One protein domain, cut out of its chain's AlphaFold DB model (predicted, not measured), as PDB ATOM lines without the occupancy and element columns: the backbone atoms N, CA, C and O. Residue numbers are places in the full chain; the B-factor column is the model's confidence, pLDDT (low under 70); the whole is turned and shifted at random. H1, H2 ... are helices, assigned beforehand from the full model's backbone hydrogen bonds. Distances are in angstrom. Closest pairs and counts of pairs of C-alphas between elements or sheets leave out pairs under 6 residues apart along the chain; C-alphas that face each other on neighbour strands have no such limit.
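Overview. This is residues 4 to 61 of the 91 residues of the protein "RMI1_N domain-containing protein" of Ancylostoma caninum (UniProt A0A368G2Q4). Three helices, H2, H1 and H3, make a small triangle, set at steep angles to one another and not side by side; H1 and H3 come closest together, while H2 and H1 meet over few residues. The tiny helix H4 packs beside residues 23 to 24 of H2. The printed part has 58 residues with four named helices, in the order H1, H2, H3, H4, and no named strand, and its class is all helix. It is compact, with a radius of gyration of the C-alphas of 10.5 A, and spans 29 by 20 by 17 A.

Along the chain. Start with the longest helix, H2, residues 21 to 34: find C-alpha 21 at (-50.167, -1.190, 10.898), and from there it runs 19.8 A to C-alpha 34 at (-39.408, -16.256, 17.856). Earlier in the lines, H1 covers residues 4 to 13, beginning with C-alpha 4 at (-39.356, -0.140, 17.467), and is 14.2 A long. After H2, look for H3 at residues 41 to 52, 16.2 A long. H4 follows at residues 57 to 60, ending with C-alpha 60 at (-48.534, -6.053, 3.964).

Arrangement. Begin at H2, the hub, which touches the three other helices. Residues 44 to 48 of H3 touch it; the closest C-alphas, of Val 27 and Val 48, are 6.9 A apart, and the two helices are only just about perpendicular, at 70.3 degrees. With residues 24 to 28, H2 only just touches H1, with 3 pairs of C-alphas within 8 A; the closest, of Ser 5 and Leu 24, are 7.7 A apart. H1 and H2 run opposite ways at a steep tilt of 54 degrees. With residues 23 to 24, H2 only just touches H4, again with 3 pairs within 8 A; the closest C-alphas, of Trp 23 and Ser 60, are 5.6 A apart. Now compare H1 with H3: they touch, the C-alphas of Val 8 and Ala 45 being closest at 5.1 A, and run the same way at a steep tilt of 57 degrees. H3 and H4 are close but not clearly touching, with the C-alphas of Trp 52 and Ser 60 closest at 7.0 A. H1 and H4 are apart. In H1, H2 and H3 every O i to N i+4 pair is within hydrogen-bond range; H4 is too short for such a pair, and its one O i to N i+3 pair is not within range.

Size, cuts and confidence. Look at Thr 39 and Glu 58 for the two C-alphas farthest apart, 30.2 A. The printed part, residues 4 to 61, has no cut. The link from H3 to H4 is tight, those from H1 to H2 and from H2 to H3 are short, and no link is long. The mean pLDDT of the printed part is 91.1, and no printed residue is under 70.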
ATOM      1  N   ALA A   4     -39.674   0.772  18.563       84.81
ATOM      2  CA  ALA A   4     -39.356  -0.140  17.467       84.81
ATOM      3  C   ALA A   4     -40.340  -0.010  16.296       84.81
ATOM      4  O   ALA A   4     -39.914   0.022  15.148       84.81
ATOM      5  N   SER A   5     -41.642   0.115  16.574       88.81
ATOM      6  CA  SER A   5     -42.649   0.298  15.524       88.81
ATOM      7  C   SER A   5     -42.406   1.600  14.764       88.81
ATOM      8  O   SER A   5     -42.385   1.582  13.539       88.81
ATOM      9  N   SER A   6     -42.171   2.713  15.473       92.38
ATOM     10  CA  SER A   6     -41.902   4.016  14.845       92.38
ATOM     11  C   SER A   6     -40.671   3.966  13.949       92.38
ATOM     12  O   SER A   6     -40.747   4.355  12.790       92.38
ATOM     13  N   PHE A   7     -39.576   3.393  14.453       93.81
ATOM     14  CA  PHE A   7     -38.351   3.237  13.678       93.81
ATOM     15  C   PHE A   7     -38.564   2.392  12.413       93.81
ATOM     16  O   PHE A   7     -38.037   2.714  11.351       93.81
ATOM     17  N   VAL A   8     -39.344   1.310  12.505       94.19
ATOM     18  CA  VAL A   8     -39.655   0.463  11.347       94.19
ATOM     19  C   VAL A   8     -40.505   1.223  10.328       94.19
ATOM     20  O   VAL A   8     -40.219   1.145   9.138       94.19
ATOM     21  N   PHE A   9     -41.505   1.993  10.758       93.81
ATOM     22  CA  PHE A   9     -42.273   2.821   9.826       93.81
ATOM     23  C   PHE A   9     -41.391   3.826   9.090       93.81
ATOM     24  O   PHE A   9     -41.480   3.897   7.866       93.81
ATOM     25  N   ASP A  10     -40.506   4.531   9.796       94.56
ATOM     26  CA  ASP A  10     -39.579   5.481   9.176       94.56
ATOM     27  C   ASP A  10     -38.645   4.769   8.182       94.56
ATOM     28  O   ASP A  10     -38.491   5.203   7.040       94.56
ATOM     29  N   PHE A  11     -38.112   3.601   8.557       95.50
ATOM     30  CA  PHE A  11     -37.260   2.780   7.694       95.50
ATOM     31  C   PHE A  11     -37.944   2.373   6.377       95.50
ATOM     32  O   PHE A  11     -37.305   2.350   5.319       95.50
ATOM     33  N   PHE A  12     -39.232   2.030   6.417       94.81
ATOM     34  CA  PHE A  12     -40.003   1.665   5.227       94.81
ATOM     35  C   PHE A  12     -40.471   2.896   4.435       94.81
ATOM     36  O   PHE A  12     -40.452   2.868   3.202       94.81
ATOM     37  N   ALA A  13     -40.808   3.996   5.113       92.00
ATOM     38  CA  ALA A  13     -41.195   5.256   4.485       92.00
ATOM     39  C   ALA A  13     -40.049   5.858   3.655       92.00
ATOM     40  O   ALA A  13     -40.276   6.267   2.517       92.00
ATOM     41  N   GLU A  14     -38.807   5.809   4.156       93.56
ATOM     42  CA  GLU A  14     -37.591   6.177   3.407       93.56
ATOM     43  C   GLU A  14     -37.415   5.377   2.104       93.56
ATOM     44  O   GLU A  14     -36.724   5.812   1.186       93.56
ATOM     45  N   ARG A  15     -38.031   4.193   2.021       92.00
ATOM     46  CA  ARG A  15     -37.998   3.287   0.862       92.00
ATOM     47  C   ARG A  15     -39.283   3.334   0.038       92.00
ATOM     48  O   ARG A  15     -39.463   2.494  -0.837       92.00
ATOM     49  N   HIS A  16     -40.156   4.310   0.292       90.62
ATOM     50  CA  HIS A  16     -41.440   4.488  -0.392       90.62
ATOM     51  C   HIS A  16     -42.418   3.315  -0.203       90.62
ATOM     52  O   HIS A  16     -43.246   3.037  -1.072       90.62
ATOM     53  N   ILE A  17     -42.345   2.629   0.941       92.69
ATOM     54  CA  ILE A  17     -43.234   1.517   1.284       92.69
ATOM     55  C   ILE A  17     -44.153   1.940   2.432       92.69
ATOM     56  O   ILE A  17     -43.710   2.174   3.555       92.69
ATOM     57  N   ALA A  18     -45.456   2.001   2.161       92.00
ATOM     58  CA  ALA A  18     -46.470   2.294   3.168       92.00
ATOM     59  C   ALA A  18     -46.983   0.990   3.796       92.00
ATOM     60  O   ALA A  18     -47.873   0.343   3.247       92.00
ATOM     61  N   LEU A  19     -46.419   0.590   4.938       94.00
ATOM     62  CA  LEU A  19     -46.838  -0.620   5.654       94.00
ATOM     63  C   LEU A  19     -48.221  -0.469   6.296       94.00
ATOM     64  O   LEU A  19     -48.558   0.578   6.849       94.00
ATOM     65  N   LYS A  20     -48.996  -1.556   6.296       94.88
ATOM     66  CA  LYS A  20     -50.206  -1.668   7.116       94.88
ATOM     67  C   LYS A  20     -49.821  -1.883   8.575       94.88
ATOM     68  O   LYS A  20     -48.989  -2.733   8.890       94.88
ATOM     69  N   GLN A  21     -50.465  -1.136   9.468       92.94
ATOM     70  CA  GLN A  21     -50.167  -1.190  10.898       92.94
ATOM     71  C   GLN A  21     -50.435  -2.577  11.488       92.94
ATOM     72  O   GLN A  21     -49.572  -3.109  12.178       92.94
ATOM     73  N   ASP A  22     -51.573  -3.187  11.155       94.06
ATOM     74  CA  ASP A  22     -51.945  -4.506  11.679       94.06
ATOM     75  C   ASP A  22     -50.960  -5.599  11.239       94.06
ATOM     76  O   ASP A  22     -50.578  -6.460  12.031       94.06
ATOM     77  N   TRP A  23     -50.489  -5.530   9.986       95.44
ATOM     78  CA  TRP A  23     -49.475  -6.451   9.473       95.44
ATOM     79  C   TRP A  23     -48.161  -6.310  10.246       95.44
ATOM     80  O   TRP A  23     -47.613  -7.305  10.721       95.44
ATOM     81  N   LEU A  24     -47.695  -5.072  10.444       94.69
ATOM     82  CA  LEU A  24     -46.480  -4.805  11.210       94.69
ATOM     83  C   LEU A  24     -46.609  -5.282  12.661       94.69
ATOM     84  O   LEU A  24     -45.685  -5.902  13.180       94.69
ATOM     85  N   SER A  25     -47.744  -5.031  13.316       93.69
ATOM     86  CA  SER A  25     -47.984  -5.484  14.688       93.69
ATOM     87  C   SER A  25     -47.898  -7.008  14.816       93.69
ATOM     88  O   SER A  25     -47.252  -7.500  15.741       93.69
ATOM     89  N   ASN A  26     -48.466  -7.754  13.866       93.94
ATOM     90  CA  ASN A  26     -48.386  -9.218  13.851       93.94
ATOM     91  C   ASN A  26     -46.952  -9.719  13.643       93.94
ATOM     92  O   ASN A  26     -46.498 -10.624  14.343       93.94
ATOM     93  N   VAL A  27     -46.221  -9.101  12.715       93.81
ATOM     94  CA  VAL A  27     -44.818  -9.433  12.446       93.81
ATOM     95  C   VAL A  27     -43.939  -9.152  13.663       93.81
ATOM     96  O   VAL A  27     -43.136  -9.996  14.049       93.81
ATOM     97  N   LEU A  28     -44.104  -7.997  14.309       92.12
ATOM     98  CA  LEU A  28     -43.342  -7.657  15.510       92.12
ATOM     99  C   LEU A  28     -43.649  -8.618  16.660       92.12
ATOM    100  O   LEU A  28     -42.719  -9.075  17.320       92.12
ATOM    101  N   ALA A  29     -44.916  -8.987  16.865       91.75
ATOM    102  CA  ALA A  29     -45.290  -9.987  17.862       91.75
ATOM    103  C   ALA A  29     -44.626 -11.348  17.586       91.75
ATOM    104  O   ALA A  29     -44.102 -11.983  18.504       91.75
ATOM    105  N   PHE A  30     -44.581 -11.779  16.323       91.62
ATOM    106  CA  PHE A  30     -43.872 -12.993  15.922       91.62
ATOM    107  C   PHE A  30     -42.358 -12.887  16.156       91.62
ATOM    108  O   PHE A  30     -41.761 -13.793  16.732       91.62
ATOM    109  N   LEU A  31     -41.719 -11.789  15.747       89.81
ATOM    110  CA  LEU A  31     -40.272 -11.615  15.889       89.81
ATOM    111  C   LEU A  31     -39.846 -11.563  17.359       89.81
ATOM    112  O   LEU A  31     -38.873 -12.213  17.725       89.81
ATOM    113  N   LEU A  32     -40.598 -10.854  18.206       85.56
ATOM    114  CA  LEU A  32     -40.323 -10.756  19.643       85.56
ATOM    115  C   LEU A  32     -40.516 -12.085  20.388       85.56
ATOM    116  O   LEU A  32     -39.944 -12.267  21.457       85.56
ATOM    117  N   THR A  33     -41.317 -13.004  19.844       88.06
ATOM    118  CA  THR A  33     -41.532 -14.339  20.427       88.06
ATOM    119  C   THR A  33     -40.614 -15.408  19.842       88.06
ATOM    120  O   THR A  33     -40.319 -16.385  20.521       88.06
ATOM    121  N   SER A  34     -40.155 -15.233  18.601       86.25
ATOM    122  CA  SER A  34     -39.408 -16.256  17.856       86.25
ATOM    123  C   SER A  34     -37.901 -16.009  17.809       86.25
ATOM    124  O   SER A  34     -37.152 -16.912  17.441       86.25
ATOM    125  N   VAL A  35     -37.440 -14.799  18.138       84.31
ATOM    126  CA  VAL A  35     -36.023 -14.423  18.093       84.31
ATOM    127  C   VAL A  35     -35.559 -14.061  19.501       84.31
ATOM    128  O   VAL A  35     -35.900 -13.005  20.022       84.31
ATOM    129  N   GLU A  36     -34.753 -14.936  20.107       74.06
ATOM    130  CA  GLU A  36     -34.281 -14.778  21.493       74.06
ATOM    131  C   GLU A  36     -33.319 -13.587  21.688       74.06
ATOM    132  O   GLU A  36     -33.212 -13.061  22.793       74.06
ATOM    133  N   GLU A  37     -32.655 -13.105  20.626       77.19
ATOM    134  CA  GLU A  37     -31.609 -12.069  20.708       77.19
ATOM    135  C   GLU A  37     -31.838 -10.890  19.749       77.19
ATOM    136  O   GLU A  37     -31.037 -10.575  18.860       77.19
ATOM    137  N   VAL A  38     -32.954 -10.192  19.930       76.25
ATOM    138  CA  VAL A  38     -33.163  -8.895  19.283       76.25
ATOM    139  C   VAL A  38     -32.491  -7.806  20.119       76.25
ATOM    140  O   VAL A  38     -32.982  -7.429  21.178       76.25
ATOM    141  N   THR A  39     -31.357  -7.287  19.644       75.56
ATOM    142  CA  THR A  39     -30.518  -6.366  20.437       75.56
ATOM    143  C   THR A  39     -30.767  -4.885  20.152       75.56
ATOM    144  O   THR A  39     -30.445  -4.040  20.984       75.56
ATOM    145  N   ASN A  40     -31.313  -4.534  18.981       87.56
ATOM    146  CA  ASN A  40     -31.578  -3.142  18.603       87.56
ATOM    147  C   ASN A  40     -32.683  -2.995  17.538       87.56
ATOM    148  O   ASN A  40     -32.998  -3.927  16.796       87.56
ATOM    149  N   THR A  41     -33.234  -1.783  17.421       90.56
ATOM    150  CA  THR A  41     -34.328  -1.431  16.494       90.56
ATOM    151  C   THR A  41     -33.960  -1.578  15.016       90.56
ATOM    152  O   THR A  41     -34.815  -1.921  14.201       90.56
ATOM    153  N   ARG A  42     -32.683  -1.405  14.650       91.88
ATOM    154  CA  ARG A  42     -32.210  -1.620  13.273       91.88
ATOM    155  C   ARG A  42     -32.248  -3.095  12.873       91.88
ATOM    156  O   ARG A  42     -32.628  -3.405  11.748       91.88
ATOM    157  N   GLN A  43     -31.884  -4.000  13.777       91.62
ATOM    158  CA  GLN A  43     -31.992  -5.441  13.556       91.62
ATOM    159  C   GLN A  43     -33.456  -5.846  13.357       91.62
ATOM    160  O   GLN A  43     -33.748  -6.597  12.430       91.62
ATOM    161  N   ILE A  44     -34.377  -5.284  14.154       92.44
ATOM    162  CA  ILE A  44     -35.824  -5.471  13.967       92.44
ATOM    163  C   ILE A  44     -36.239  -5.021  12.568       92.44
ATOM    164  O   ILE A  44     -36.814  -5.814  11.833       92.44
ATOM    165  N   ALA A  45     -35.908  -3.792  12.165       94.44
ATOM    166  CA  ALA A  45     -36.285  -3.273  10.850       94.44
ATOM    167  C   ALA A  45     -35.772  -4.141   9.695       94.44
ATOM    168  O   ALA A  45     -36.521  -4.412   8.759       94.44
ATOM    169  N   ASN A  46     -34.540  -4.645   9.794       94.12
ATOM    170  CA  ASN A  46     -33.996  -5.573   8.807       94.12
ATOM    171  C   ASN A  46     -34.771  -6.899   8.771       94.12
ATOM    172  O   ASN A  46     -35.078  -7.382   7.690       94.12
ATOM    173  N   LEU A  47     -35.129  -7.476   9.922       94.25
ATOM    174  CA  LEU A  47     -35.919  -8.713   9.978       94.25
ATOM    175  C   LEU A  47     -37.337  -8.521   9.429       94.25
ATOM    176  O   LEU A  47     -37.825  -9.366   8.681       94.25
ATOM    177  N   VAL A  48     -37.980  -7.394   9.749       95.50
ATOM    178  CA  VAL A  48     -39.282  -7.028   9.173       95.50
ATOM    179  C   VAL A  48     -39.161  -6.878   7.657       95.50
ATOM    180  O   VAL A  48     -40.016  -7.372   6.928       95.50
ATOM    181  N   PHE A  49     -38.093  -6.247   7.167       95.56
ATOM    182  CA  PHE A  49     -37.823  -6.124   5.735       95.56
ATOM    183  C   PHE A  49     -37.623  -7.482   5.059       95.56
ATOM    184  O   PHE A  49     -38.181  -7.722   3.990       95.56
ATOM    185  N   GLU A  50     -36.889  -8.397   5.694       94.50
ATOM    186  CA  GLU A  50     -36.736  -9.767   5.204       94.50
ATOM    187  C   GLU A  50     -38.076 -10.496   5.098       94.50
ATOM    188  O   GLU A  50     -38.342 -11.097   4.062       94.50
ATOM    189  N   GLN A  51     -38.947 -10.395   6.104       94.25
ATOM    190  CA  GLN A  51     -40.288 -10.981   6.020       94.25
ATOM    191  C   GLN A  51     -41.156 -10.308   4.955       94.25
ATOM    192  O   GLN A  51     -41.838 -10.992   4.194       94.25
ATOM    193  N   TRP A  52     -41.106  -8.979   4.869       95.75
ATOM    194  CA  TRP A  52     -41.892  -8.201   3.920       95.75
ATOM    195  C   TRP A  52     -41.600  -8.582   2.463       95.75
ATOM    196  O   TRP A  52     -42.532  -8.691   1.674       95.75
ATOM    197  N   LYS A  53     -40.338  -8.869   2.108       92.25
ATOM    198  CA  LYS A  53     -39.958  -9.288   0.742       92.25
ATOM    199  C   LYS A  53     -40.698 -10.531   0.243       92.25
ATOM    200  O   LYS A  53     -40.833 -10.702  -0.966       92.25
ATOM    201  N   TYR A  54     -41.121 -11.403   1.153       91.75
ATOM    202  CA  TYR A  54     -41.847 -12.632   0.830       91.75
ATOM    203  C   TYR A  54     -43.345 -12.534   1.141       91.75
ATOM    204  O   TYR A  54     -44.083 -13.482   0.881       91.75
ATOM    205  N   ALA A  55     -43.802 -11.408   1.693       92.88
ATOM    206  CA  ALA A  55     -45.207 -11.158   1.958       92.88
ATOM    207  C   ALA A  55     -45.914 -10.636   0.701       92.88
ATOM    208  O   ALA A  55     -45.321  -9.952  -0.134       92.88
ATOM    209  N   SER A  56     -47.213 -10.911   0.594       91.75
ATOM    210  CA  SER A  56     -48.044 -10.263  -0.419       91.75
ATOM    211  C   SER A  56     -48.131  -8.761  -0.134       91.75
ATOM    212  O   SER A  56     -48.428  -8.357   0.996       91.75
ATOM    213  N   LEU A  57     -47.917  -7.914  -1.145       91.25
ATOM    214  CA  LEU A  57     -48.125  -6.467  -1.025       91.25
ATOM    215  C   LEU A  57     -49.576  -6.132  -0.685       91.25
ATOM    216  O   LEU A  57     -49.814  -5.155   0.024       91.25
ATOM    217  N   GLU A  58     -50.527  -6.958  -1.128       90.62
ATOM    218  CA  GLU A  58     -51.943  -6.807  -0.791       90.62
ATOM    219  C   GLU A  58     -52.172  -6.899   0.719       90.62
ATOM    220  O   GLU A  58     -52.959  -6.136   1.276       90.62
ATOM    221  N   GLU A  59     -51.464  -7.789   1.409       91.81
ATOM    222  CA  GLU A  59     -51.633  -8.023   2.845       91.81
ATOM    223  C   GLU A  59     -50.754  -7.105   3.699       91.81
ATOM    224  O   GLU A  59     -51.151  -6.717   4.797       91.81
ATOM    225  N   SER A  60     -49.577  -6.738   3.191       93.62
ATOM    226  CA  SER A  60     -48.534  -6.053   3.964       93.62
ATOM    227  C   SER A  60     -48.497  -4.536   3.787       93.62
ATOM    228  O   SER A  60     -48.064  -3.823   4.695       93.62
ATOM    229  N   THR A  61     -48.963  -4.016   2.648       92.44
ATOM    230  CA  THR A  61     -48.804  -2.597   2.282       92.44
ATOM    231  C   THR A  61     -50.100  -1.955   1.813       92.44
ATOM    232  O   THR A  61     -51.026  -2.623   1.356       92.44
TER     233      THR A  61